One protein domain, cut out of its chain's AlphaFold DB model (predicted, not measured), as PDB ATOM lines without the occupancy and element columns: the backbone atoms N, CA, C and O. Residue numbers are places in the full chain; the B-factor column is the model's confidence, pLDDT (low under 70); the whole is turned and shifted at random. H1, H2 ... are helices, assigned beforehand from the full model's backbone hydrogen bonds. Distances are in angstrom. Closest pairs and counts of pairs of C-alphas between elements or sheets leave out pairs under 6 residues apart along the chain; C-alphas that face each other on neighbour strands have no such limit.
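What this domain is: This is residues 50 to 234 of the 351 residues of an uncharacterized protein of Deltaproteobacteria bacterium (UniProt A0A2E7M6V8). The helices run back and forth in a zigzag along the longest axis: H2, H4 and H6 make one row and H3, H5 and H7 a second beside it, looser at the H2 and H3 end, with H8 and H9 at the other end. H11 folds back on H5 and H7, H10 packs on H11, and residues 50 to 56 of H1 stick out and stand free, while residues 61 to 62 of H1 touch H3. H4, H5, H6, H7, H8, H9 and H11 form a bundle, helices packed together mostly at shallow tilts. The printed part has 185 residues, with eleven named helices, H1 to H11 in chain order, and no named strand, an all-helix class. It is compact, with a radius of gyration of the C-alphas of 17.7 A, and elongated, spanning 55 by 35 by 30 A.

How they stand to each other: Start with H1, residues 50 to 62, and H2, residues 66 to 76, which are apart. H3, residues 83 to 95, touches H1 through residues 61 to 62 of H1 alone, closest at the C-alphas of Leu 61 and Val 92, 6.3 A. H4, residues 99 to 112, and H5, residues 117 to 129, form a hairpin, closest at the C-alphas of Ala 110 and Leu 120, 4.7 A. Next come H6, residues 133 to 144, and H7, residues 150 to 163, which touch at a shallow tilt of 29 degrees, opposite ways. H8, residues 169 to 179, touches H7, closest at the C-alphas of Ser 150 and Ala 176, 4.0 A. H9, residues 184 to 198, touches H8 at a steep tilt of 41 degrees. H10, residues 208 to 218, forms a hairpin with H11, residues 223 to 233. H11 touches H7, closest at the C-alphas of Gly 151 and Asp 225, 4.6 A. In each helix, every O i to N i+4 pair is within hydrogen-bond range.

Where its parts are: Find C-alpha 50 at (23.322, -26.145, 87.990); from there H1 runs 19.0 A to C-alpha 62. Look for C-alpha 150 at (39.822, -32.778, 120.115), where H7 begins its 20.0 A. H4 also measures 20.0 A, and H9, the longest with 15 residues, 21.1 A. H11 ends at C-alpha 233, (27.408, -43.107, 112.068).

The domain as a whole: The two C-alphas farthest apart, those of Leu 67 and Ala 185, are 55.8 A apart. The printed part has no cut, and no link is long. Look at residues 200 to 203 for pLDDT under 70; the mean of the printed part is 92.2.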
ATOM      1  N   ARG A  50      22.247 -25.943  87.012       91.25
ATOM      2  CA  ARG A  50      23.322 -26.145  87.990       91.25
ATOM      3  C   ARG A  50      23.771 -27.601  87.992       91.25
ATOM      4  O   ARG A  50      24.971 -27.874  88.031       91.25
ATOM      5  N   LEU A  51      22.819 -28.529  87.950       91.38
ATOM      6  CA  LEU A  51      23.106 -29.956  87.861       91.38
ATOM      7  C   LEU A  51      23.763 -30.315  86.520       91.38
ATOM      8  O   LEU A  51      24.733 -31.068  86.510       91.38
ATOM      9  N   GLU A  52      23.297 -29.712  85.420       91.94
ATOM     10  CA  GLU A  52      23.908 -29.820  84.090       91.94
ATOM     11  C   GLU A  52      25.384 -29.441  84.111       91.94
ATOM     12  O   GLU A  52      26.237 -30.240  83.728       91.94
ATOM     13  N   HIS A  53      25.690 -28.247  84.620       92.25
ATOM     14  CA  HIS A  53      27.054 -27.741  84.679       92.25
ATOM     15  C   HIS A  53      27.979 -28.675  85.469       92.25
ATOM     16  O   HIS A  53      29.093 -28.965  85.039       92.25
ATOM     17  N   ARG A  54      27.513 -29.203  86.608       91.75
ATOM     18  CA  ARG A  54      28.302 -30.142  87.420       91.75
ATOM     19  C   ARG A  54      28.560 -31.471  86.702       91.75
ATOM     20  O   ARG A  54      29.635 -32.033  86.873       91.75
ATOM     21  N   ILE A  55      27.606 -31.966  85.913       91.75
ATOM     22  CA  ILE A  55      27.762 -33.207  85.137       91.75
ATOM     23  C   ILE A  55      28.732 -33.003  83.970       91.75
ATOM     24  O   ILE A  55      29.644 -33.805  83.793       91.75
ATOM     25  N   LEU A  56      28.581 -31.908  83.221       91.88
ATOM     26  CA  LEU A  56      29.494 -31.559  82.127       91.88
ATOM     27  C   LEU A  56      30.924 -31.355  82.629       91.88
ATOM     28  O   LEU A  56      31.873 -31.779  81.979       91.88
ATOM     29  N   ARG A  57      31.080 -30.773  83.822       91.12
ATOM     30  CA  ARG A  57      32.383 -30.660  84.474       91.12
ATOM     31  C   ARG A  57      33.019 -32.028  84.716       91.12
ATOM     32  O   ARG A  57      34.184 -32.196  84.385       91.12
ATOM     33  N   SER A  58      32.280 -32.992  85.272       90.44
ATOM     34  CA  SER A  58      32.807 -34.346  85.491       90.44
ATOM     35  C   SER A  58      33.237 -35.021  84.186       90.44
ATOM     36  O   SER A  58      34.298 -35.637  84.156       90.44
ATOM     37  N   LEU A  59      32.451 -34.867  83.116       91.00
ATOM     38  CA  LEU A  59      32.781 -35.400  81.788       91.00
ATOM     39  C   LEU A  59      34.056 -34.767  81.228       91.00
ATOM     40  O   LEU A  59      34.953 -35.474  80.791       91.00
ATOM     41  N   HIS A  60      34.188 -33.444  81.321       93.31
ATOM     42  CA  HIS A  60      35.406 -32.767  80.885       93.31
ATOM     43  C   HIS A  60      36.648 -33.260  81.645       93.31
ATOM     44  O   HIS A  60      37.701 -33.443  81.042       93.31
ATOM     45  N   LEU A  61      36.529 -33.526  82.954       92.00
ATOM     46  CA  LEU A  61      37.625 -34.093  83.749       92.00
ATOM     47  C   LEU A  61      38.006 -35.519  83.312       92.00
ATOM     48  O   LEU A  61      39.175 -35.889  83.425       92.00
ATOM     49  N   GLU A  62      37.046 -36.307  82.821       90.31
ATOM     50  CA  GLU A  62      37.282 -37.638  82.237       90.31
ATOM     51  C   GLU A  62      38.100 -37.552  80.939       90.31
ATOM     52  O   GLU A  62      38.928 -38.419  80.665       90.31
ATOM     53  N   GLU A  63      37.891 -36.483  80.169       93.31
ATOM     54  CA  GLU A  63      38.423 -36.289  78.817       93.31
ATOM     55  C   GLU A  63      39.711 -35.448  78.760       93.31
ATOM     56  O   GLU A  63      40.205 -35.163  77.668       93.31
ATOM     57  N   LEU A  64      40.280 -35.055  79.906       95.19
ATOM     58  CA  LEU A  64      41.503 -34.247  79.937       95.19
ATOM     59  C   LEU A  64      42.660 -34.939  79.211       95.19
ATOM     60  O   LEU A  64      43.065 -36.057  79.546       95.19
ATOM     61  N   THR A  65      43.268 -34.207  78.281       95.81
ATOM     62  CA  THR A  65      44.529 -34.594  77.649       95.81
ATOM     63  C   THR A  65      45.682 -34.574  78.655       95.81
ATOM     64  O   THR A  65      45.632 -33.900  79.687       95.81
ATOM     65  N   ASP A  66      46.788 -35.252  78.341       94.94
ATOM     66  CA  ASP A  66      47.985 -35.231  79.197       94.94
ATOM     67  C   ASP A  66      48.542 -33.817  79.405       94.94
ATOM     68  O   ASP A  66      49.057 -33.498  80.477       94.94
ATOM     69  N   LEU A  67      48.434 -32.952  78.391       96.88
ATOM     70  CA  LEU A  67      48.857 -31.559  78.495       96.88
ATOM     71  C   LEU A  67      47.954 -30.771  79.452       96.88
ATOM     72  O   LEU A  67      48.460 -30.015  80.281       96.88
ATOM     73  N   GLU A  68      46.636 -30.939  79.352       96.75
ATOM     74  CA  GLU A  68      45.680 -30.275  80.244       96.75
ATOM     75  C   GLU A  68      45.806 -30.779  81.679       96.75
ATOM     76  O   GLU A  68      45.794 -29.971  82.604       96.75
ATOM     77  N   LEU A  69      46.023 -32.083  81.877       95.56
ATOM     78  CA  LEU A  69      46.279 -32.630  83.204       95.56
ATOM     79  C   LEU A  69      47.557 -32.055  83.817       95.56
ATOM     80  O   LEU A  69      47.548 -31.678  84.985       95.56
ATOM     81  N   ARG A  70      48.650 -31.955  83.050       96.44
ATOM     82  CA  ARG A  70      49.888 -31.334  83.549       96.44
ATOM     83  C   ARG A  70      49.656 -29.885  83.962       96.44
ATOM     84  O   ARG A  70      50.099 -29.497  85.035       96.44
ATOM     85  N   ARG A  71      48.910 -29.113  83.167       96.75
ATOM     86  CA  ARG A  71      48.537 -27.733  83.523       96.75
ATOM     87  C   ARG A  71      47.703 -27.684  84.801       96.75
ATOM     88  O   ARG A  71      48.008 -26.891  85.683       96.75
ATOM     89  N   LEU A  72      46.701 -28.555  84.921       95.94
ATOM     90  CA  LEU A  72      45.860 -28.655  86.112       95.94
ATOM     91  C   LEU A  72      46.683 -29.029  87.354       95.94
ATOM     92  O   LEU A  72      46.490 -28.446  88.416       95.94
ATOM     93  N   GLN A  73      47.632 -29.957  87.217       96.12
ATOM     94  CA  GLN A  73      48.569 -30.337  88.272       96.12
ATOM     95  C   GLN A  73      49.468 -29.164  88.677       96.12
ATOM     96  O   GLN A  73      49.590 -28.869  89.864       96.12
ATOM     97  N   GLU A  74      50.117 -28.509  87.713       95.81
ATOM     98  CA  GLU A  74      50.979 -27.349  87.957       95.81
ATOM     99  C   GLU A  74      50.216 -26.231  88.656       95.81
ATOM    100  O   GLU A  74      50.737 -25.606  89.578       95.81
ATOM    101  N   GLU A  75      48.971 -25.995  88.243       95.75
ATOM    102  CA  GLU A  75      48.104 -25.030  88.890       95.75
ATOM    103  C   GLU A  75      47.778 -25.463  90.313       95.75
ATOM    104  O   GLU A  75      48.077 -24.699  91.220       95.75
ATOM    105  N   ALA A  76      47.293 -26.692  90.526       93.81
ATOM    106  CA  ALA A  76      46.903 -27.227  91.833       93.81
ATOM    107  C   ALA A  76      48.046 -27.308  92.865       93.81
ATOM    108  O   ALA A  76      47.784 -27.386  94.066       93.81
ATOM    109  N   LEU A  77      49.304 -27.296  92.418       93.25
ATOM    110  CA  LEU A  77      50.488 -27.308  93.280       93.25
ATOM    111  C   LEU A  77      50.970 -25.910  93.701       93.25
ATOM    112  O   LEU A  77      51.880 -25.814  94.529       93.25
ATOM    113  N   LYS A  78      50.390 -24.822  93.173       92.94
ATOM    114  CA  LYS A  78      50.727 -23.460  93.618       92.94
ATOM    115  C   LYS A  78      50.256 -23.234  95.064       92.94
ATOM    116  O   LYS A  78      49.263 -23.790  95.519       92.94
ATOM    117  N   THR A  79      50.957 -22.377  95.804       78.69
ATOM    118  CA  THR A  79      50.681 -22.124  97.234       78.69
ATOM    119  C   THR A  79      49.324 -21.452  97.485       78.69
ATOM    120  O   THR A  79      48.702 -21.699  98.513       78.69
ATOM    121  N   LEU A  80      48.855 -20.621  96.548       80.50
ATOM    122  CA  LEU A  80      47.591 -19.874  96.621       80.50
ATOM    123  C   LEU A  80      46.610 -20.368  95.554       80.50
ATOM    124  O   LEU A  80      46.225 -19.643  94.641       80.50
ATOM    125  N   VAL A  81      46.265 -21.644  95.644       82.38
ATOM    126  CA  VAL A  81      45.321 -22.300  94.739       82.38
ATOM    127  C   VAL A  81      43.900 -22.141  95.238       82.38
ATOM    128  O   VAL A  81      43.651 -22.234  96.439       82.38
ATOM    129  N   SER A  82      42.966 -21.941  94.309       89.56
ATOM    130  CA  SER A  82      41.548 -22.047  94.625       89.56
ATOM    131  C   SER A  82      41.198 -23.496  94.972       89.56
ATOM    132  O   SER A  82      41.618 -24.434  94.291       89.56
ATOM    133  N   ASP A  83      40.381 -23.692  96.008       89.19
ATOM    134  CA  ASP A  83      39.901 -25.028  96.394       89.19
ATOM    135  C   ASP A  83      39.231 -25.758  95.223       89.19
ATOM    136  O   ASP A  83      39.311 -26.975  95.116       89.19
ATOM    137  N   GLU A  84      38.645 -25.010  94.289       88.62
ATOM    138  CA  GLU A  84      38.046 -25.524  93.063       88.62
ATOM    139  C   GLU A  84      39.049 -26.233  92.135       88.62
ATOM    140  O   GLU A  84      38.783 -27.355  91.696       88.62
ATOM    141  N   VAL A  85      40.207 -25.624  91.861       92.06
ATOM    142  CA  VAL A  85      41.253 -26.227  91.016       92.06
ATOM    143  C   VAL A  85      41.825 -27.471  91.692       92.06
ATOM    144  O   VAL A  85      42.007 -28.509  91.052       92.06
ATOM    145  N   LEU A  86      42.055 -27.407  93.007       92.94
ATOM    146  CA  LEU A  86      42.526 -28.565  93.761       92.94
ATOM    147  C   LEU A  86      41.480 -29.690  93.777       92.94
ATOM    148  O   LEU A  86      41.844 -30.843  93.561       92.94
ATOM    149  N   SER A  87      40.193 -29.376  93.950       89.81
ATOM    150  CA  SER A  87      39.097 -30.348  93.841       89.81
ATOM    151  C   SER A  87      39.077 -31.036  92.476       89.81
ATOM    152  O   SER A  87      38.964 -32.259  92.415       89.81
ATOM    153  N   GLN A  88      39.233 -30.282  91.384       90.62
ATOM    154  CA  GLN A  88      39.318 -30.837  90.029       90.62
ATOM    155  C   GLN A  88      40.544 -31.726  89.836       90.62
ATOM    156  O   GLN A  88      40.463 -32.765  89.183       90.62
ATOM    157  N   TYR A  89      41.686 -31.356  90.404       93.88
ATOM    158  CA  TYR A  89      42.869 -32.198  90.313       93.88
ATOM    159  C   TYR A  89      42.708 -33.491  91.128       93.88
ATOM    160  O   TYR A  89      43.005 -34.579  90.635       93.88
ATOM    161  N   MET A  90      42.155 -33.405  92.345       92.88
ATOM    162  CA  MET A  90      41.859 -34.575  93.186       92.88
ATOM    163  C   MET A  90      40.890 -35.533  92.501       92.88
ATOM    164  O   MET A  90      41.139 -36.734  92.464       92.88
ATOM    165  N   ALA A  91      39.823 -35.001  91.914       88.88
ATOM    166  CA  ALA A  91      38.875 -35.731  91.086       88.88
ATOM    167  C   ALA A  91      39.556 -36.619  90.034       88.88
ATOM    168  O   ALA A  91      39.269 -37.814  89.942       88.88
ATOM    169  N   VAL A  92      40.485 -36.040  89.269       92.25
ATOM    170  CA  VAL A  92      41.196 -36.746  88.197       92.25
ATOM    171  C   VAL A  92      42.114 -37.827  88.758       92.25
ATOM    172  O   VAL A  92      42.111 -38.949  88.248       92.25
ATOM    173  N   LEU A  93      42.852 -37.542  89.837       93.44
ATOM    174  CA  LEU A  93      43.695 -38.550  90.487       93.44
ATOM    175  C   LEU A  93      42.867 -39.753  90.953       93.44
ATOM    176  O   LEU A  93      43.250 -40.897  90.719       93.44
ATOM    177  N   LEU A  94      41.707 -39.516  91.570       90.50
ATOM    178  CA  LEU A  94      40.832 -40.593  92.035       90.50
ATOM    179  C   LEU A  94      40.253 -41.407  90.881       90.50
ATOM    180  O   LEU A  94      40.221 -42.634  90.956       90.50
ATOM    181  N   ALA A  95      39.862 -40.744  89.795       87.69
ATOM    182  CA  ALA A  95      39.389 -41.411  88.590       87.69
ATOM    183  C   ALA A  95      40.440 -42.333  87.960       87.69
ATOM    184  O   ALA A  95      40.105 -43.412  87.474       87.69
ATOM    185  N   ARG A  96      41.713 -41.926  88.006       91.31
ATOM    186  CA  ARG A  96      42.857 -42.696  87.498       91.31
ATOM    187  C   ARG A  96      43.375 -43.747  88.487       91.31
ATOM    188  O   ARG A  96      44.343 -44.440  88.194       91.31
ATOM    189  N   GLY A  97      42.753 -43.882  89.662       91.12
ATOM    190  CA  GLY A  97      43.213 -44.792  90.716       91.12
ATOM    191  C   GLY A  97      44.501 -44.333  91.415       91.12
ATOM    192  O   GLY A  97      45.104 -45.093  92.175       91.12
ATOM    193  N   GLU A  98      44.915 -43.082  91.221       94.69
ATOM    194  CA  GLU A  98      46.115 -42.464  91.792       94.69
ATOM    195  C   GLU A  98      45.874 -41.964  93.227       94.69
ATOM    196  O   GLU A  98      46.157 -40.824  93.606       94.69
ATOM    197  N   LEU A  99      45.367 -42.857  94.077       93.88
ATOM    198  CA  LEU A  99      44.984 -42.526  95.447       93.88
ATOM    199  C   LEU A  99      46.174 -42.095  96.318       93.88
ATOM    200  O   LEU A  99      46.052 -41.182  97.133       93.88
ATOM    201  N   LYS A 100      47.335 -42.741  96.164       96.56
ATOM    202  CA  LYS A 100      48.533 -42.417  96.955       96.56
ATOM    203  C   LYS A 100      49.038 -40.988  96.668       96.56
ATOM    204  O   LYS A 100      49.242 -40.253  97.634       96.56
ATOM    205  N   PRO A 101      49.210 -40.557  95.401       96.31
ATOM    206  CA  PRO A 101      49.479 -39.155  95.076       96.31
ATOM    207  C   PRO A 101      48.466 -38.171  95.671       96.31
ATOM    208  O   PRO A 101      48.884 -37.174  96.265       96.31
ATOM    209  N   ALA A 102      47.164 -38.469  95.577       95.38
ATOM    210  CA  ALA A 102      46.108 -37.613  96.120       95.38
ATOM    211  C   ALA A 102      46.241 -37.437  97.643       95.38
ATOM    212  O   ALA A 102      46.336 -36.312  98.136       95.38
ATOM    213  N   LEU A 103      46.354 -38.544  98.387       96.50
ATOM    214  CA  LEU A 103      46.535 -38.520  99.842       96.50
ATOM    215  C   LEU A 103      47.807 -37.775 100.254       96.50
ATOM    216  O   LEU A 103      47.764 -36.939 101.153       96.50
ATOM    217  N   ASN A 104      48.930 -38.014  99.572       96.75
ATOM    218  CA  ASN A 104      50.191 -37.332  99.868       96.75
ATOM    219  C   ASN A 104      50.108 -35.816  99.643       96.75
ATOM    220  O   ASN A 104      50.749 -35.048 100.364       96.75
ATOM    221  N   LEU A 105      49.365 -35.365  98.629       95.88
ATOM    222  CA  LEU A 105      49.172 -33.939  98.384       95.88
ATOM    223  C   LEU A 105      48.317 -33.301  99.486       95.88
ATOM    224  O   LEU A 105      48.752 -32.315 100.082       95.88
ATOM    225  N   LEU A 106      47.161 -33.890  99.810       95.94
ATOM    226  CA  LEU A 106      46.281 -33.365 100.860       95.94
ATOM    227  C   LEU A 106      46.943 -33.395 102.239       95.94
ATOM    228  O   LEU A 106      46.842 -32.424 102.983       95.94
ATOM    229  N   HIS A 107      47.689 -34.454 102.554       97.44
ATOM    230  CA  HIS A 107      48.419 -34.546 103.814       97.44
ATOM    231  C   HIS A 107      49.476 -33.443 103.940       97.44
ATOM    232  O   HIS A 107      49.500 -32.728 104.939       97.44
ATOM    233  N   ARG A 108      50.312 -33.230 102.911       95.94
ATOM    234  CA  ARG A 108      51.304 -32.139 102.922       95.94
ATOM    235  C   ARG A 108      50.645 -30.772 103.090       95.94
ATOM    236  O   ARG A 108      51.148 -29.951 103.850       95.94
ATOM    237  N   ARG A 109      49.513 -30.547 102.417       94.94
ATOM    238  CA  ARG A 109      48.721 -29.318 102.548       94.94
ATOM    239  C   ARG A 109      48.197 -29.124 103.975       94.94
ATOM    240  O   ARG A 109      48.275 -28.011 104.483       94.94
ATOM    241  N   ALA A 110      47.711 -30.183 104.618       95.94
ATOM    242  CA  ALA A 110      47.253 -30.143 106.007       95.94
ATOM    243  C   ALA A 110      48.397 -29.842 106.989       95.94
ATOM    244  O   ALA A 110      48.255 -28.989 107.856       95.94
ATOM    245  N   ILE A 111      49.563 -30.478 106.820       97.00
ATOM    246  CA  ILE A 111      50.737 -30.234 107.678       97.00
ATOM    247  C   ILE A 111      51.316 -28.827 107.480       97.00
ATOM    248  O   ILE A 111      51.837 -28.243 108.424       97.00
ATOM    249  N   ALA A 112      51.218 -28.259 106.276       95.00
ATOM    250  CA  ALA A 112      51.648 -26.886 106.018       95.00
ATOM    251  C   ALA A 112      50.708 -25.826 106.626       95.00
ATOM    252  O   ALA A 112      51.110 -24.675 106.772       95.00
ATOM    253  N   ALA A 113      49.475 -26.199 106.970       95.19
ATOM    254  CA  ALA A 113      48.444 -25.312 107.498       95.19
ATOM    255  C   ALA A 113      47.825 -25.921 108.761       95.19
ATOM    256  O   ALA A 113      46.637 -26.240 108.801       95.19
ATOM    257  N   LEU A 114      48.667 -26.120 109.783       95.75
ATOM    258  CA  LEU A 114      48.281 -26.782 111.030       95.75
ATOM    259  C   LEU A 114      47.140 -26.084 111.764       95.75
ATOM    260  O   LEU A 114      46.554 -26.707 112.631       95.75
ATOM    261  N   ASP A 115      46.843 -24.821 111.478       95.88
ATOM    262  CA  ASP A 115      45.755 -24.043 112.066       95.88
ATOM    263  C   ASP A 115      44.386 -24.289 111.398       95.88
ATOM    264  O   ASP A 115      43.350 -24.022 112.012       95.88
ATOM    265  N   ASP A 116      44.361 -24.885 110.205       95.38
ATOM    266  CA  ASP A 116      43.161 -25.081 109.391       95.38
ATOM    267  C   ASP A 116      42.703 -26.549 109.359       95.38
ATOM    268  O   ASP A 116      43.090 -27.357 108.507       95.38
ATOM    269  N   ASP A 117      41.801 -26.882 110.284       96.00
ATOM    270  CA  ASP A 117      41.247 -28.229 110.424       96.00
ATOM    271  C   ASP A 117      40.466 -28.704 109.178       96.00
ATOM    272  O   ASP A 117      40.282 -29.911 109.008       96.00
ATOM    273  N   HIS A 118      40.029 -27.810 108.278       94.75
ATOM    274  CA  HIS A 118      39.349 -28.218 107.041       94.75
ATOM    275  C   HIS A 118      40.296 -28.967 106.103       94.75
ATOM    276  O   HIS A 118      39.899 -29.966 105.504       94.75
ATOM    277  N   LYS A 119      41.559 -28.535 106.013       95.25
ATOM    278  CA  LYS A 119      42.572 -29.181 105.162       95.25
ATOM    279  C   LYS A 119      42.947 -30.559 105.685       95.25
ATOM    280  O   LYS A 119      43.115 -31.489 104.897       95.25
ATOM    281  N   LEU A 120      43.046 -30.712 107.007       96.75
ATOM    282  CA  LEU A 120      43.233 -32.030 107.610       96.75
ATOM    283  C   LEU A 120      42.019 -32.923 107.347       96.75
ATOM    284  O   LEU A 120      42.177 -34.081 106.964       96.75
ATOM    285  N   ALA A 121      40.813 -32.384 107.508       95.62
ATOM    286  CA  ALA A 121      39.593 -33.131 107.266       95.62
ATOM    287  C   ALA A 121      39.429 -33.559 105.795       95.62
ATOM    288  O   ALA A 121      38.883 -34.632 105.548       95.62
ATOM    289  N   ASP A 122      39.948 -32.799 104.824       94.50
ATOM    290  CA  ASP A 122      40.017 -33.233 103.422       94.50
ATOM    291  C   ASP A 122      40.885 -34.490 103.258       94.50
ATOM    292  O   ASP A 122      40.463 -35.461 102.627       94.50
ATOM    293  N   ALA A 123      42.082 -34.503 103.859       95.81
ATOM    294  CA  ALA A 123      43.006 -35.637 103.790       95.81
ATOM    295  C   ALA A 123      42.454 -36.879 104.511       95.81
ATOM    296  O   ALA A 123      42.426 -37.977 103.947       95.81
ATOM    297  N   LEU A 124      41.979 -36.703 105.749       96.12
ATOM    298  CA  LEU A 124      41.409 -37.778 106.561       96.12
ATOM    299  C   LEU A 124      40.109 -38.308 105.947       96.12
ATOM    300  O   LEU A 124      39.919 -39.520 105.874       96.12
ATOM    301  N   GLY A 125      39.244 -37.421 105.450       92.88
ATOM    302  CA  GLY A 125      37.998 -37.793 104.787       92.88
ATOM    303  C   GLY A 125      38.241 -38.583 103.510       92.88
ATOM    304  O   GLY A 125      37.578 -39.598 103.288       92.88
ATOM    305  N   LEU A 126      39.256 -38.210 102.722       93.00
ATOM    306  CA  LEU A 126      39.655 -39.003 101.566       93.00
ATOM    307  C   LEU A 126      40.176 -40.390 101.975       93.00
ATOM    308  O   LEU A 126      39.767 -41.392 101.388       93.00
ATOM    309  N   ALA A 127      41.045 -40.480 102.986       94.69
ATOM    310  CA  ALA A 127      41.572 -41.770 103.438       94.69
ATOM    311  C   ALA A 127      40.474 -42.691 103.974       94.69
ATOM    312  O   ALA A 127      40.415 -43.854 103.576       94.69
ATOM    313  N   MET A 128      39.587 -42.182 104.830       92.38
ATOM    314  CA  MET A 128      38.474 -42.959 105.375       92.38
ATOM    315  C   MET A 128      37.466 -43.350 104.293       92.38
ATOM    316  O   MET A 128      37.034 -44.500 104.249       92.38
ATOM    317  N   GLY A 129      37.126 -42.431 103.383       87.19
ATOM    318  CA  GLY A 129      36.241 -42.710 102.250       87.19
ATOM    319  C   GLY A 129      36.783 -43.812 101.336       87.19
ATOM    320  O   GLY A 129      36.029 -44.660 100.872       87.19
ATOM    321  N   GLN A 130      38.100 -43.862 101.145       89.56
ATOM    322  CA  GLN A 130      38.780 -44.873 100.329       89.56
ATOM    323  C   GLN A 130      39.240 -46.097 101.144       89.56
ATOM    324  O   GLN A 130      40.065 -46.884 100.674       89.56
ATOM    325  N   LEU A 131      38.730 -46.249 102.376       91.50
ATOM    326  CA  LEU A 131      39.018 -47.353 103.302       91.50
ATOM    327  C   LEU A 131      40.521 -47.564 103.570       91.50
ATOM    328  O   LEU A 131      40.975 -48.668 103.873       91.50
ATOM    329  N   ARG A 132      41.322 -46.501 103.473       94.44
ATOM    330  CA  ARG A 132      42.758 -46.497 103.786       94.44
ATOM    331  C   ARG A 132      42.975 -46.158 105.254       94.44
ATOM    332  O   ARG A 132      43.625 -45.170 105.582       94.44
ATOM    333  N   TRP A 133      42.437 -46.993 106.138       94.88
ATOM    334  CA  TRP A 133      42.432 -46.750 107.584       94.88
ATOM    335  C   TRP A 133      43.831 -46.566 108.177       94.88
ATOM    336  O   TRP A 133      44.032 -45.615 108.921       94.88
ATOM    337  N   GLY A 134      44.823 -47.359 107.755       96.56
ATOM    338  CA  GLY A 134      46.213 -47.163 108.195       96.56
ATOM    339  C   GLY A 134      46.824 -45.830 107.736       96.56
ATOM    340  O   GLY A 134      47.592 -45.214 108.468       96.56
ATOM    341  N   ALA A 135      46.445 -45.324 106.554       97.31
ATOM    342  CA  ALA A 135      46.860 -43.987 106.122       97.31
ATOM    343  C   ALA A 135      46.152 -42.896 106.939       97.31
ATOM    344  O   ALA A 135      46.784 -41.910 107.304       97.31
ATOM    345  N   CYS A 136      44.862 -43.077 107.250       97.75
ATOM    346  CA  CYS A 136      44.133 -42.172 108.138       97.75
ATOM    347  C   CYS A 136      44.786 -42.096 109.526       97.75
ATOM    348  O   CYS A 136      45.058 -40.997 110.004       97.75
ATOM    349  N   GLU A 137      45.075 -43.248 110.141       97.94
ATOM    350  CA  GLU A 137      45.740 -43.342 111.444       97.94
ATOM    351  C   GLU A 137      47.076 -42.589 111.430       97.94
ATOM    352  O   GLU A 137      47.296 -41.712 112.265       97.94
ATOM    353  N   GLN A 138      47.932 -42.862 110.438       98.19
ATOM    354  CA  GLN A 138      49.238 -42.216 110.321       98.19
ATOM    355  C   GLN A 138      49.126 -40.693 110.154       98.19
ATOM    356  O   GLN A 138      49.825 -39.956 110.844       98.19
ATOM    357  N   MET A 139      48.234 -40.206 109.286       98.31
ATOM    358  CA  MET A 139      48.039 -38.764 109.084       98.31
ATOM    359  C   MET A 139      47.503 -38.070 110.340       98.31
ATOM    360  O   MET A 139      47.947 -36.974 110.681       98.31
ATOM    361  N   ALA A 140      46.561 -38.700 111.049       98.00
ATOM    362  CA  ALA A 140      46.032 -38.157 112.295       98.00
ATOM    363  C   ALA A 140      47.113 -38.127 113.390       98.00
ATOM    364  O   ALA A 140      47.253 -37.114 114.074       98.00
ATOM    365  N   ARG A 141      47.937 -39.179 113.500       97.88
ATOM    366  CA  ARG A 141      49.099 -39.227 114.403       97.88
ATOM    367  C   ARG A 141      50.115 -38.131 114.080       97.88
ATOM    368  O   ARG A 141      50.554 -37.419 114.983       97.88
ATOM    369  N   ASP A 142      50.462 -37.964 112.805       97.88
ATOM    370  CA  ASP A 142      51.390 -36.925 112.353       97.88
ATOM    371  C   ASP A 142      50.877 -35.522 112.700       97.88
ATOM    372  O   ASP A 142      51.645 -34.675 113.166       97.88
ATOM    373  N   TYR A 143      49.581 -35.272 112.528       97.81
ATOM    374  CA  TYR A 143      48.972 -34.011 112.936       97.81
ATOM    375  C   TYR A 143      49.020 -33.814 114.458       97.81
ATOM    376  O   TYR A 143      49.489 -32.777 114.925       97.81
ATOM    377  N   LEU A 144      48.614 -34.825 115.234       97.31
ATOM    378  CA  LEU A 144      48.576 -34.776 116.701       97.31
ATOM    379  C   LEU A 144      49.958 -34.591 117.339       97.31
ATOM    380  O   LEU A 144      50.068 -33.945 118.379       97.31
ATOM    381  N   ALA A 145      51.022 -35.077 116.693       97.50
ATOM    382  CA  ALA A 145      52.401 -34.827 117.111       97.50
ATOM    383  C   ALA A 145      52.812 -33.343 117.013       97.50
ATOM    384  O   ALA A 145      53.829 -32.945 117.578       97.50
ATOM    385  N   ARG A 146      52.053 -32.527 116.271       97.44
ATOM    386  CA  ARG A 146      52.345 -31.111 116.001       97.44
ATOM    387  C   ARG A 146      51.312 -30.170 116.613       97.44
ATOM    388  O   ARG A 146      51.667 -29.063 117.010       97.44
ATOM    389  N   ARG A 147      50.047 -30.590 116.685       96.56
ATOM    390  CA  ARG A 147      48.942 -29.805 117.236       96.56
ATOM    391  C   ARG A 147      47.928 -30.704 117.930       96.56
ATOM    392  O   ARG A 147      47.376 -31.623 117.333       96.56
ATOM    393  N   THR A 148      47.607 -30.370 119.174       96.06
ATOM    394  CA  THR A 148      46.500 -30.998 119.895       96.06
ATOM    395  C   THR A 148      45.162 -30.493 119.353       96.06
ATOM    396  O   THR A 148      44.935 -29.293 119.211       96.06
ATOM    397  N   SER A 149      44.259 -31.418 119.037       95.75
ATOM    398  CA  SER A 149      42.904 -31.106 118.578       95.75
ATOM    399  C   SER A 149      41.954 -32.208 119.027       95.75
ATOM    400  O   SER A 149      42.232 -33.390 118.818       95.75
ATOM    401  N   SER A 150      40.835 -31.824 119.649       95.69
ATOM    402  CA  SER A 150      39.822 -32.778 120.115       95.69
ATOM    403  C   SER A 150      39.288 -33.620 118.951       95.69
ATOM    404  O   SER A 150      39.337 -34.847 119.003       95.69
ATOM    405  N   GLY A 151      38.903 -32.972 117.846       95.81
ATOM    406  CA  GLY A 151      38.441 -33.659 116.643       95.81
ATOM    407  C   GLY A 151      39.501 -34.577 116.023       95.81
ATOM    408  O   GLY A 151      39.167 -35.677 115.587       95.81
ATOM    409  N   ALA A 152      40.782 -34.188 116.029       97.25
ATOM    410  CA  ALA A 152      41.855 -35.049 115.522       97.25
ATOM    411  C   ALA A 152      42.049 -36.309 116.384       97.25
ATOM    412  O   ALA A 152      42.219 -37.393 115.831       97.25
ATOM    413  N   PHE A 153      41.956 -36.197 117.715       97.81
ATOM    414  CA  PHE A 153      41.981 -37.356 118.614       97.81
ATOM    415  C   PHE A 153      40.781 -38.291 118.395       97.81
ATOM    416  O   PHE A 153      40.954 -39.509 118.372       97.81
ATOM    417  N   LEU A 154      39.579 -37.744 118.178       97.19
ATOM    418  CA  LEU A 154      38.395 -38.545 117.843       97.19
ATOM    419  C   LEU A 154      38.589 -39.320 116.529       97.19
ATOM    420  O   LEU A 154      38.347 -40.527 116.473       97.19
ATOM    421  N   VAL A 155      39.061 -38.650 115.471       97.31
ATOM    422  CA  VAL A 155      39.322 -39.309 114.180       97.31
ATOM    423  C   VAL A 155      40.449 -40.340 114.296       97.31
ATOM    424  O   VAL A 155      40.331 -41.425 113.732       97.31
ATOM    425  N   PHE A 156      41.505 -40.046 115.057       98.00
ATOM    426  CA  PHE A 156      42.604 -40.979 115.305       98.00
ATOM    427  C   PHE A 156      42.116 -42.272 115.968       98.00
ATOM    428  O   PHE A 156      42.353 -43.344 115.419       98.00
ATOM    429  N   GLY A 157      41.355 -42.177 117.065       97.38
ATOM    430  CA  GLY A 157      40.801 -43.352 117.746       97.38
ATOM    431  C   GLY A 157      39.917 -44.204 116.829       97.38
ATOM    432  O   GLY A 157      40.030 -45.428 116.817       97.38
ATOM    433  N   LEU A 158      39.089 -43.571 115.989       96.38
ATOM    434  CA  LEU A 158      38.299 -44.280 114.977       96.38
ATOM    435  C   LEU A 158      39.184 -44.995 113.944       96.38
ATOM    436  O   LEU A 158      38.937 -46.158 113.616       96.38
ATOM    437  N   CYS A 159      40.196 -44.308 113.414       96.56
ATOM    438  CA  CYS A 159      41.063 -44.853 112.376       96.56
ATOM    439  C   CYS A 159      41.982 -45.964 112.890       96.56
ATOM    440  O   CYS A 159      42.129 -46.958 112.184       96.56
ATOM    441  N   ALA A 160      42.509 -45.855 114.111       96.94
ATOM    442  CA  ALA A 160      43.337 -46.880 114.744       96.94
ATOM    443  C   ALA A 160      42.575 -48.208 114.889       96.94
ATOM    444  O   ALA A 160      43.035 -49.250 114.417       96.94
ATOM    445  N   VAL A 161      41.352 -48.171 115.431       95.69
ATOM    446  CA  VAL A 161      40.520 -49.379 115.574       95.69
ATOM    447  C   VAL A 161      40.203 -49.991 114.207       95.69
ATOM    448  O   VAL A 161      40.304 -51.201 114.021       95.69
ATOM    449  N   ARG A 162      39.849 -49.165 113.215       94.31
ATOM    450  CA  ARG A 162      39.542 -49.626 111.849       94.31
ATOM    451  C   ARG A 162      40.758 -50.159 111.094       94.31
ATOM    452  O   ARG A 162      40.597 -50.987 110.200       94.31
ATOM    453  N   ALA A 163      41.951 -49.672 111.419       95.00
ATOM    454  CA  ALA A 163      43.210 -50.156 110.872       95.00
ATOM    455  C   ALA A 163      43.661 -51.479 111.513       95.00
ATOM    456  O   ALA A 163      44.590 -52.103 111.004       95.00
ATOM    457  N   GLY A 164      43.004 -51.922 112.593       94.81
ATOM    458  CA  GLY A 164      43.418 -53.090 113.369       94.81
ATOM    459  C   GLY A 164      44.611 -52.810 114.286       94.81
ATOM    460  O   GLY A 164      45.336 -53.738 114.639       94.81
ATOM    461  N   SER A 165      44.840 -51.543 114.642       94.31
ATOM    462  CA  SER A 165      45.844 -51.160 115.634       94.31
ATOM    463  C   SER A 165      45.454 -51.680 117.023       94.31
ATOM    464  O   SER A 165      44.273 -51.813 117.344       94.31
ATOM    465  N   ILE A 166      46.457 -51.960 117.860       91.44
ATOM    466  CA  ILE A 166      46.267 -52.369 119.265       91.44
ATOM    467  C   ILE A 166      45.938 -51.188 120.188       91.44
ATOM    468  O   ILE A 166      45.759 -51.374 121.390       91.44
ATOM    469  N   GLU A 167      45.919 -49.970 119.652       91.38
ATOM    470  CA  GLU A 167      45.617 -48.768 120.415       91.38
ATOM    471  C   GLU A 167      44.159 -48.765 120.890       91.38
ATOM    472  O   GLU A 167      43.220 -48.915 120.106       91.38
ATOM    473  N   ASP A 168      43.973 -48.557 122.194       95.00
ATOM    474  CA  ASP A 168      42.647 -48.441 122.791       95.00
ATOM    475  C   ASP A 168      42.001 -47.097 122.383       95.00
ATOM    476  O   ASP A 168      42.523 -46.033 122.754       95.00
ATOM    477  N   PRO A 169      40.854 -47.099 121.668       95.88
ATOM    478  CA  PRO A 169      40.155 -45.871 121.286       95.88
ATOM    479  C   PRO A 169      39.777 -45.007 122.493       95.88
ATOM    480  O   PRO A 169      39.699 -43.783 122.359       95.88
ATOM    481  N   ARG A 170      39.593 -45.605 123.680       97.81
ATOM    482  CA  ARG A 170      39.312 -44.873 124.920       97.81
ATOM    483  C   ARG A 170      40.393 -43.851 125.236       97.81
ATOM    484  O   ARG A 170      40.059 -42.699 125.492       97.81
ATOM    485  N   THR A 171      41.663 -44.244 125.136       97.69
ATOM    486  CA  THR A 171      42.810 -43.354 125.392       97.69
ATOM    487  C   THR A 171      42.735 -42.108 124.510       97.69
ATOM    488  O   THR A 171      42.924 -40.982 124.971       97.69
ATOM    489  N   SER A 172      42.381 -42.295 123.236       97.31
ATOM    490  CA  SER A 172      42.222 -41.194 122.284       97.31
ATOM    491  C   SER A 172      41.032 -40.300 122.638       97.31
ATOM    492  O   SER A 172      41.139 -39.077 122.603       97.31
ATOM    493  N   PHE A 173      39.892 -40.875 123.023       96.94
ATOM    494  CA  PHE A 173      38.694 -40.099 123.358       96.94
ATOM    495  C   PHE A 173      38.816 -39.357 124.698       96.94
ATOM    496  O   PHE A 173      38.283 -38.257 124.844       96.94
ATOM    497  N   GLU A 174      39.571 -39.891 125.655       97.25
ATOM    498  CA  GLU A 174      39.931 -39.193 126.894       97.25
ATOM    499  C   GLU A 174      40.894 -38.025 126.624       97.25
ATOM    500  O   GLU A 174      40.693 -36.919 127.142       97.25
ATOM    501  N   ALA A 175      41.872 -38.208 125.730       96.81
ATOM    502  CA  ALA A 175      42.720 -37.114 125.256       96.81
ATOM    503  C   ALA A 175      41.894 -36.030 124.535       96.81
ATOM    504  O   ALA A 175      42.062 -34.834 124.798       96.81
ATOM    505  N   ALA A 176      40.920 -36.430 123.709       95.62
ATOM    506  CA  ALA A 176      39.966 -35.510 123.092       95.62
ATOM    507  C   ALA A 176      39.144 -34.740 124.140       95.62
ATOM    508  O   ALA A 176      38.906 -33.542 123.969       95.62
ATOM    509  N   SER A 177      38.745 -35.409 125.228       94.44
ATOM    510  CA  SER A 177      37.987 -34.818 126.338       94.44
ATOM    511  C   SER A 177      38.805 -33.810 127.150       94.44
ATOM    512  O   SER A 177      38.243 -32.865 127.697       94.44
ATOM    513  N   THR A 178      40.128 -33.973 127.207       93.62
ATOM    514  CA  THR A 178      41.024 -32.982 127.827       93.62
ATOM    515  C   THR A 178      41.019 -31.670 127.041       93.62
ATOM    516  O   THR A 178      40.969 -30.595 127.632       93.62
ATOM    517  N   ALA A 179      41.028 -31.751 125.706       88.25
ATOM    518  CA  ALA A 179      40.952 -30.575 124.840       88.25
ATOM    519  C   ALA A 179      39.538 -29.967 124.787       88.25
ATOM    520  O   ALA A 179      39.390 -28.757 124.625       88.25
ATOM    521  N   LEU A 180      38.497 -30.796 124.919       85.75
ATOM    522  CA  LEU A 180      37.106 -30.360 124.913       85.75
ATOM    523  C   LEU A 180      36.246 -31.273 125.801       85.75
ATOM    524  O   LEU A 180      35.912 -32.379 125.369       85.75
ATOM    525  N   PRO A 181      35.832 -30.816 126.997       90.75
ATOM    526  CA  PRO A 181      35.192 -31.669 127.993       90.75
ATOM    527  C   PRO A 181      34.011 -32.486 127.456       90.75
ATOM    528  O   PRO A 181      33.028 -31.956 126.923       90.75
ATOM    529  N   MET A 182      34.099 -33.801 127.639       91.88
ATOM    530  CA  MET A 182      33.033 -34.767 127.407       91.88
ATOM    531  C   MET A 182      32.701 -35.476 128.719       91.88
ATOM    532  O   MET A 182      33.562 -35.706 129.565       91.88
ATOM    533  N   LYS A 183      31.428 -35.828 128.915       93.94
ATOM    534  CA  LYS A 183      31.031 -36.643 130.073       93.94
ATOM    535  C   LYS A 183      31.569 -38.073 129.883       93.94
ATOM    536  O   LYS A 183      31.454 -38.568 128.763       93.94
ATOM    537  N   PRO A 184      32.035 -38.772 130.937       96.12
ATOM    538  CA  PRO A 184      32.524 -40.153 130.827       96.12
ATOM    539  C   PRO A 184      31.546 -41.098 130.115       96.12
ATOM    540  O   PRO A 184      31.938 -41.817 129.207       96.12
ATOM    541  N   ALA A 185      30.246 -40.975 130.405       93.62
ATOM    542  CA  ALA A 185      29.205 -41.763 129.741       93.62
ATOM    543  C   ALA A 185      29.161 -41.579 128.208       93.62
ATOM    544  O   ALA A 185      28.822 -42.513 127.489       93.62
ATOM    545  N   LEU A 186      29.506 -40.389 127.693       91.69
ATOM    546  CA  LEU A 186      29.613 -40.167 126.246       91.69
ATOM    547  C   LEU A 186      30.864 -40.848 125.679       91.69
ATOM    548  O   LEU A 186      30.804 -41.381 124.581       91.69
ATOM    549  N   ILE A 187      31.980 -40.845 126.412       95.31
ATOM    550  CA  ILE A 187      33.208 -41.538 125.995       95.31
ATOM    551  C   ILE A 187      32.941 -43.042 125.891       95.31
ATOM    552  O   ILE A 187      33.253 -43.635 124.864       95.31
ATOM    553  N   ASP A 188      32.297 -43.637 126.898       95.31
ATOM    554  CA  ASP A 188      31.918 -45.057 126.897       95.31
ATOM    555  C   ASP A 188      31.032 -45.415 125.696       95.31
ATOM    556  O   ASP A 188      31.264 -46.421 125.016       95.31
ATOM    557  N   GLU A 189      30.048 -44.560 125.400       92.62
ATOM    558  CA  GLU A 189      29.171 -44.698 124.236       92.62
ATOM    559  C   GLU A 189      29.982 -44.637 122.928       92.62
ATOM    560  O   GLU A 189      29.866 -45.532 122.093       92.62
ATOM    561  N   LEU A 190      30.860 -43.641 122.760       94.25
ATOM    562  CA  LEU A 190      31.702 -43.509 121.564       94.25
ATOM    563  C   LEU A 190      32.657 -44.698 121.380       94.25
ATOM    564  O   LEU A 190      32.825 -45.160 120.250       94.25
ATOM    565  N   VAL A 191      33.269 -45.208 122.457       95.88
ATOM    566  CA  VAL A 191      34.144 -46.395 122.421       95.88
ATOM    567  C   VAL A 191      33.363 -47.610 121.937       95.88
ATOM    568  O   VAL A 191      33.782 -48.263 120.982       95.88
ATOM    569  N   THR A 192      32.203 -47.865 122.548       93.44
ATOM    570  CA  THR A 192      31.327 -48.991 122.201       93.44
ATOM    571  C   THR A 192      30.974 -48.955 120.717       93.44
ATOM    572  O   THR A 192      31.253 -49.905 119.990       93.44
ATOM    573  N   TRP A 193      30.483 -47.813 120.230       91.75
ATOM    574  CA  TRP A 193      30.116 -47.654 118.822       91.75
ATOM    575  C   TRP A 193      31.308 -47.749 117.870       91.75
ATOM    576  O   TRP A 193      31.171 -48.256 116.759       91.75
ATOM    577  N   THR A 194      32.484 -47.280 118.274       93.25
ATOM    578  CA  THR A 194      33.689 -47.390 117.443       93.25
ATOM    579  C   THR A 194      34.095 -48.852 117.257       93.25
ATOM    580  O   THR A 194      34.381 -49.258 116.130       93.25
ATOM    581  N   ILE A 195      34.063 -49.650 118.331       92.94
ATOM    582  CA  ILE A 195      34.403 -51.080 118.316       92.94
ATOM    583  C   ILE A 195      33.342 -51.893 117.575       92.94
ATOM    584  O   ILE A 195      33.671 -52.661 116.678       92.94
ATOM    585  N   GLU A 196      32.062 -51.709 117.900       89.94
ATOM    586  CA  GLU A 196      30.975 -52.431 117.229       89.94
ATOM    587  C   GLU A 196      31.022 -52.200 115.722       89.94
ATOM    588  O   GLU A 196      30.838 -53.128 114.932       89.94
ATOM    589  N   ARG A 197      31.316 -50.960 115.311       85.88
ATOM    590  CA  ARG A 197      31.307 -50.598 113.900       85.88
ATOM    591  C   ARG A 197      32.584 -50.911 113.152       85.88
ATOM    592  O   ARG A 197      32.521 -50.918 111.923       85.88
ATOM    593  N   SER A 198      33.696 -51.191 113.823       85.25
ATOM    594  CA  SER A 198      34.958 -51.529 113.164       85.25
ATOM    595  C   SER A 198      35.009 -52.936 112.571       85.25
ATOM    596  O   SER A 198      35.901 -53.201 111.764       85.25
ATOM    597  N   GLY A 199      34.035 -53.794 112.895       79.31
ATOM    598  CA  GLY A 199      33.885 -55.120 112.296       79.31
ATOM    599  C   GLY A 199      33.884 -55.096 110.760       79.31
ATOM    600  O   GLY A 199      33.516 -54.106 110.128       79.31
ATOM    601  N   SER A 200      34.285 -56.213 110.150       59.72
ATOM    602  CA  SER A 200      34.543 -56.389 108.708       59.72
ATOM    603  C   SER A 200      33.332 -56.208 107.773       59.72
ATOM    604  O   SER A 200      33.449 -56.416 106.566       59.72
ATOM    605  N   GLY A 201      32.175 -55.793 108.292       67.31
ATOM    606  CA  GLY A 201      30.974 -55.500 107.519       67.31
ATOM    607  C   GLY A 201      30.704 -54.001 107.396       67.31
ATOM    608  O   GLY A 201      30.887 -53.232 108.340       67.31
ATOM    609  N   GLN A 202      30.181 -53.575 106.242       64.44
ATOM    610  CA  GLN A 202      29.454 -52.306 106.159       64.44
ATOM    611  C   GLN A 202      28.199 -52.418 107.027       64.44
ATOM    612  O   GLN A 202      27.166 -52.919 106.587       64.44
ATOM    613  N   LEU A 203      28.292 -51.983 108.280       65.06
ATOM    614  CA  LEU A 203      27.120 -51.917 109.136       65.06
ATOM    615  C   LEU A 203      26.115 -50.896 108.596       65.06
ATOM    616  O   LEU A 203      26.524 -49.863 108.050       65.06
ATOM    617  N   PRO A 204      24.807 -51.137 108.800       73.62
ATOM    618  CA  PRO A 204      23.783 -50.157 108.469       73.62
ATOM    619  C   PRO A 204      24.072 -48.823 109.164       73.62
ATOM    620  O   PRO A 204      24.766 -48.761 110.188       73.62
ATOM    621  N   SER A 205      23.555 -47.734 108.598       80.69
ATOM    622  CA  SER A 205      23.622 -46.419 109.237       80.69
ATOM    623  C   SER A 205      23.068 -46.493 110.660       80.69
ATOM    624  O   SER A 205      22.112 -47.225 110.924       80.69
ATOM    625  N   ALA A 206      23.665 -45.731 111.575       84.31
ATOM    626  CA  ALA A 206      23.213 -45.671 112.960       84.31
ATOM    627  C   ALA A 206      21.711 -45.316 113.050       84.31
ATOM    628  O   ALA A 206      21.222 -44.567 112.187       84.31
ATOM    629  N   PRO A 207      20.983 -45.803 114.076       86.12
ATOM    630  CA  PRO A 207      19.604 -45.397 114.337       86.12
ATOM    631  C   PRO A 207      19.458 -43.872 114.392       86.12
ATOM    632  O   PRO A 207      20.367 -43.169 114.833       86.12
ATOM    633  N   GLU A 208      18.319 -43.350 113.933       86.06
ATOM    634  CA  GLU A 208      18.100 -41.901 113.810       86.06
ATOM    635  C   GLU A 208      18.162 -41.173 115.152       86.06
ATOM    636  O   GLU A 208      18.787 -40.121 115.238       86.06
ATOM    637  N   GLU A 209      17.607 -41.768 116.207       88.44
ATOM    638  CA  GLU A 209      17.658 -41.215 117.561       88.44
ATOM    639  C   GLU A 209      19.102 -41.032 118.046       88.44
ATOM    640  O   GLU A 209      19.484 -39.960 118.519       88.44
ATOM    641  N   LEU A 210      19.939 -42.058 117.875       84.81
ATOM    642  CA  LEU A 210      21.348 -41.983 118.239       84.81
ATOM    643  C   LEU A 210      22.075 -40.916 117.422       84.81
ATOM    644  O   LEU A 210      22.807 -40.103 117.990       84.81
ATOM    645  N   ALA A 211      21.870 -40.926 116.102       86.44
ATOM    646  CA  ALA A 211      22.475 -39.952 115.209       86.44
ATOM    647  C   ALA A 211      22.103 -38.528 115.638       86.44
ATOM    648  O   ALA A 211      23.002 -37.723 115.844       86.44
ATOM    649  N   GLY A 212      20.819 -38.249 115.884       87.31
ATOM    650  CA  GLY A 212      20.342 -36.947 116.351       87.31
ATOM    651  C   GLY A 212      21.024 -36.493 117.643       87.31
ATOM    652  O   GLY A 212      21.573 -35.393 117.687       87.31
ATOM    653  N   ARG A 213      21.085 -37.360 118.666       89.25
ATOM    654  CA  ARG A 213      21.726 -37.037 119.958       89.25
ATOM    655  C   ARG A 213      23.227 -36.764 119.833       89.25
ATOM    656  O   ARG A 213      23.745 -35.858 120.486       89.25
ATOM    657  N   LEU A 214      23.953 -37.566 119.051       87.56
ATOM    658  CA  LEU A 214      25.399 -37.385 118.866       87.56
ATOM    659  C   LEU A 214      25.701 -36.158 117.999       87.56
ATOM    660  O   LEU A 214      26.620 -35.397 118.305       87.56
ATOM    661  N   MET A 215      24.895 -35.931 116.962       85.62
ATOM    662  CA  MET A 215      24.988 -34.761 116.096       85.62
ATOM    663  C   MET A 215      24.738 -33.468 116.866       85.62
ATOM    664  O   MET A 215      25.545 -32.551 116.756       85.62
ATOM    665  N   GLU A 216      23.714 -33.410 117.718       86.69
ATOM    666  CA  GLU A 216      23.453 -32.254 118.585       86.69
ATOM    667  C   GLU A 216      24.675 -31.891 119.448       86.69
ATOM    668  O   GLU A 216      25.044 -30.722 119.558       86.69
ATOM    669  N   LYS A 217      25.356 -32.898 120.008       83.00
ATOM    670  CA  LYS A 217      26.507 -32.699 120.903       83.00
ATOM    671  C   LYS A 217      27.795 -32.297 120.183       83.00
ATOM    672  O   LYS A 217      28.609 -31.580 120.773       83.00
ATOM    673  N   LEU A 218      28.018 -32.792 118.962       83.00
ATOM    674  CA  LEU A 218      29.324 -32.706 118.293       83.00
ATOM    675  C   LEU A 218      29.336 -31.861 117.002       83.00
ATOM    676  O   LEU A 218      30.398 -31.387 116.608       83.00
ATOM    677  N   MET A 219      28.195 -31.575 116.364       79.50
ATOM    678  CA  MET A 219      28.170 -30.831 115.089       79.50
ATOM    679  C   MET A 219      28.724 -29.402 115.172       79.50
ATOM    680  O   MET A 219      29.242 -28.880 114.179       79.50
ATOM    681  N   GLN A 220      28.599 -28.764 116.336       80.31
ATOM    682  CA  GLN A 220      29.011 -27.374 116.549       80.31
ATOM    683  C   GLN A 220      30.532 -27.213 116.713       80.31
ATOM    684  O   GLN A 220      31.015 -26.087 116.766       80.31
ATOM    685  N   ARG A 221      31.290 -28.315 116.787       82.88
ATOM    686  CA  ARG A 221      32.673 -28.314 117.293       82.88
ATOM    687  C   ARG A 221      33.757 -28.130 116.231       82.88
ATOM    688  O   ARG A 221      34.847 -27.691 116.567       82.88
ATOM    689  N   GLY A 222      33.447 -28.378 114.957       91.50
ATOM    690  CA  GLY A 222      34.377 -28.133 113.853       91.50
ATOM    691  C   GLY A 222      34.289 -29.165 112.729       91.50
ATOM    692  O   GLY A 222      33.465 -30.083 112.785       91.50
ATOM    693  N   PRO A 223      35.111 -29.017 111.676       94.25
ATOM    694  CA  PRO A 223      35.147 -29.942 110.542       94.25
ATOM    695  C   PRO A 223      35.547 -31.376 110.930       94.25
ATOM    696  O   PRO A 223      34.937 -32.326 110.436       94.25
ATOM    697  N   LEU A 224      36.509 -31.547 111.844       95.62
ATOM    698  CA  LEU A 224      37.012 -32.865 112.254       95.62
ATOM    699  C   LEU A 224      35.998 -33.655 113.091       95.62
ATOM    700  O   LEU A 224      35.807 -34.840 112.842       95.62
ATOM    701  N   ASP A 225      35.283 -33.012 114.017       93.94
ATOM    702  CA  ASP A 225      34.202 -33.650 114.780       93.94
ATOM    703  C   ASP A 225      33.053 -34.101 113.869       93.94
ATOM    704  O   ASP A 225      32.529 -35.208 114.008       93.94
ATOM    705  N   ARG A 226      32.679 -33.266 112.888       92.06
ATOM    706  CA  ARG A 226      31.676 -33.636 111.876       92.06
ATOM    707  C   ARG A 226      32.155 -34.815 111.040       92.06
ATOM    708  O   ARG A 226      31.362 -35.708 110.757       92.06
ATOM    709  N   LEU A 227      33.428 -34.826 110.651       93.19
ATOM    710  CA  LEU A 227      34.016 -35.920 109.889       93.19
ATOM    711  C   LEU A 227      33.991 -37.227 110.694       93.19
ATOM    712  O   LEU A 227      33.513 -38.244 110.190       93.19
ATOM    713  N   PHE A 228      34.430 -37.180 111.954       94.94
ATOM    714  CA  PHE A 228      34.342 -38.302 112.887       94.94
ATOM    715  C   PHE A 228      32.912 -38.839 112.975       94.94
ATOM    716  O   PHE A 228      32.693 -40.029 112.763       94.94
ATOM    717  N   LEU A 229      31.924 -37.967 113.196       92.25
ATOM    718  CA  LEU A 229      30.519 -38.363 113.267       92.25
ATOM    719  C   LEU A 229      30.005 -39.008 111.979       92.25
ATOM    720  O   LEU A 229      29.303 -40.013 112.046       92.25
ATOM    721  N   GLN A 230      30.331 -38.453 110.811       89.81
ATOM    722  CA  GLN A 230      29.862 -38.998 109.533       89.81
ATOM    723  C   GLN A 230      30.345 -40.435 109.332       89.81
ATOM    724  O   GLN A 230      29.553 -41.312 108.969       89.81
ATOM    725  N   HIS A 231      31.620 -40.694 109.627       90.94
ATOM    726  CA  HIS A 231      32.207 -42.025 109.501       90.94
ATOM    727  C   HIS A 231      31.794 -42.972 110.629       90.94
ATOM    728  O   HIS A 231      31.527 -44.145 110.360       90.94
ATOM    729  N   LEU A 232      31.667 -42.475 111.863       92.06
ATOM    730  CA  LEU A 232      31.144 -43.258 112.978       92.06
ATOM    731  C   LEU A 232      29.717 -43.710 112.670       92.06
ATOM    732  O   LEU A 232      29.427 -44.893 112.748       92.06
ATOM    733  N   LEU A 233      28.830 -42.808 112.252       90.31
ATOM    734  CA  LEU A 233      27.408 -43.107 112.068       90.31
ATOM    735  C   LEU A 233      27.084 -43.748 110.714       90.31
ATOM    736  O   LEU A 233      25.978 -44.262 110.533       90.31
ATOM    737  N   GLY A 234      28.016 -43.716 109.756       86.56
ATOM    738  CA  GLY A 234      27.749 -44.105 108.370       86.56
ATOM    739  C   GLY A 234      26.634 -43.259 107.750       86.56
ATOM    740  O   GLY A 234      25.763 -43.790 107.059       86.56
TER     741      GLY A 234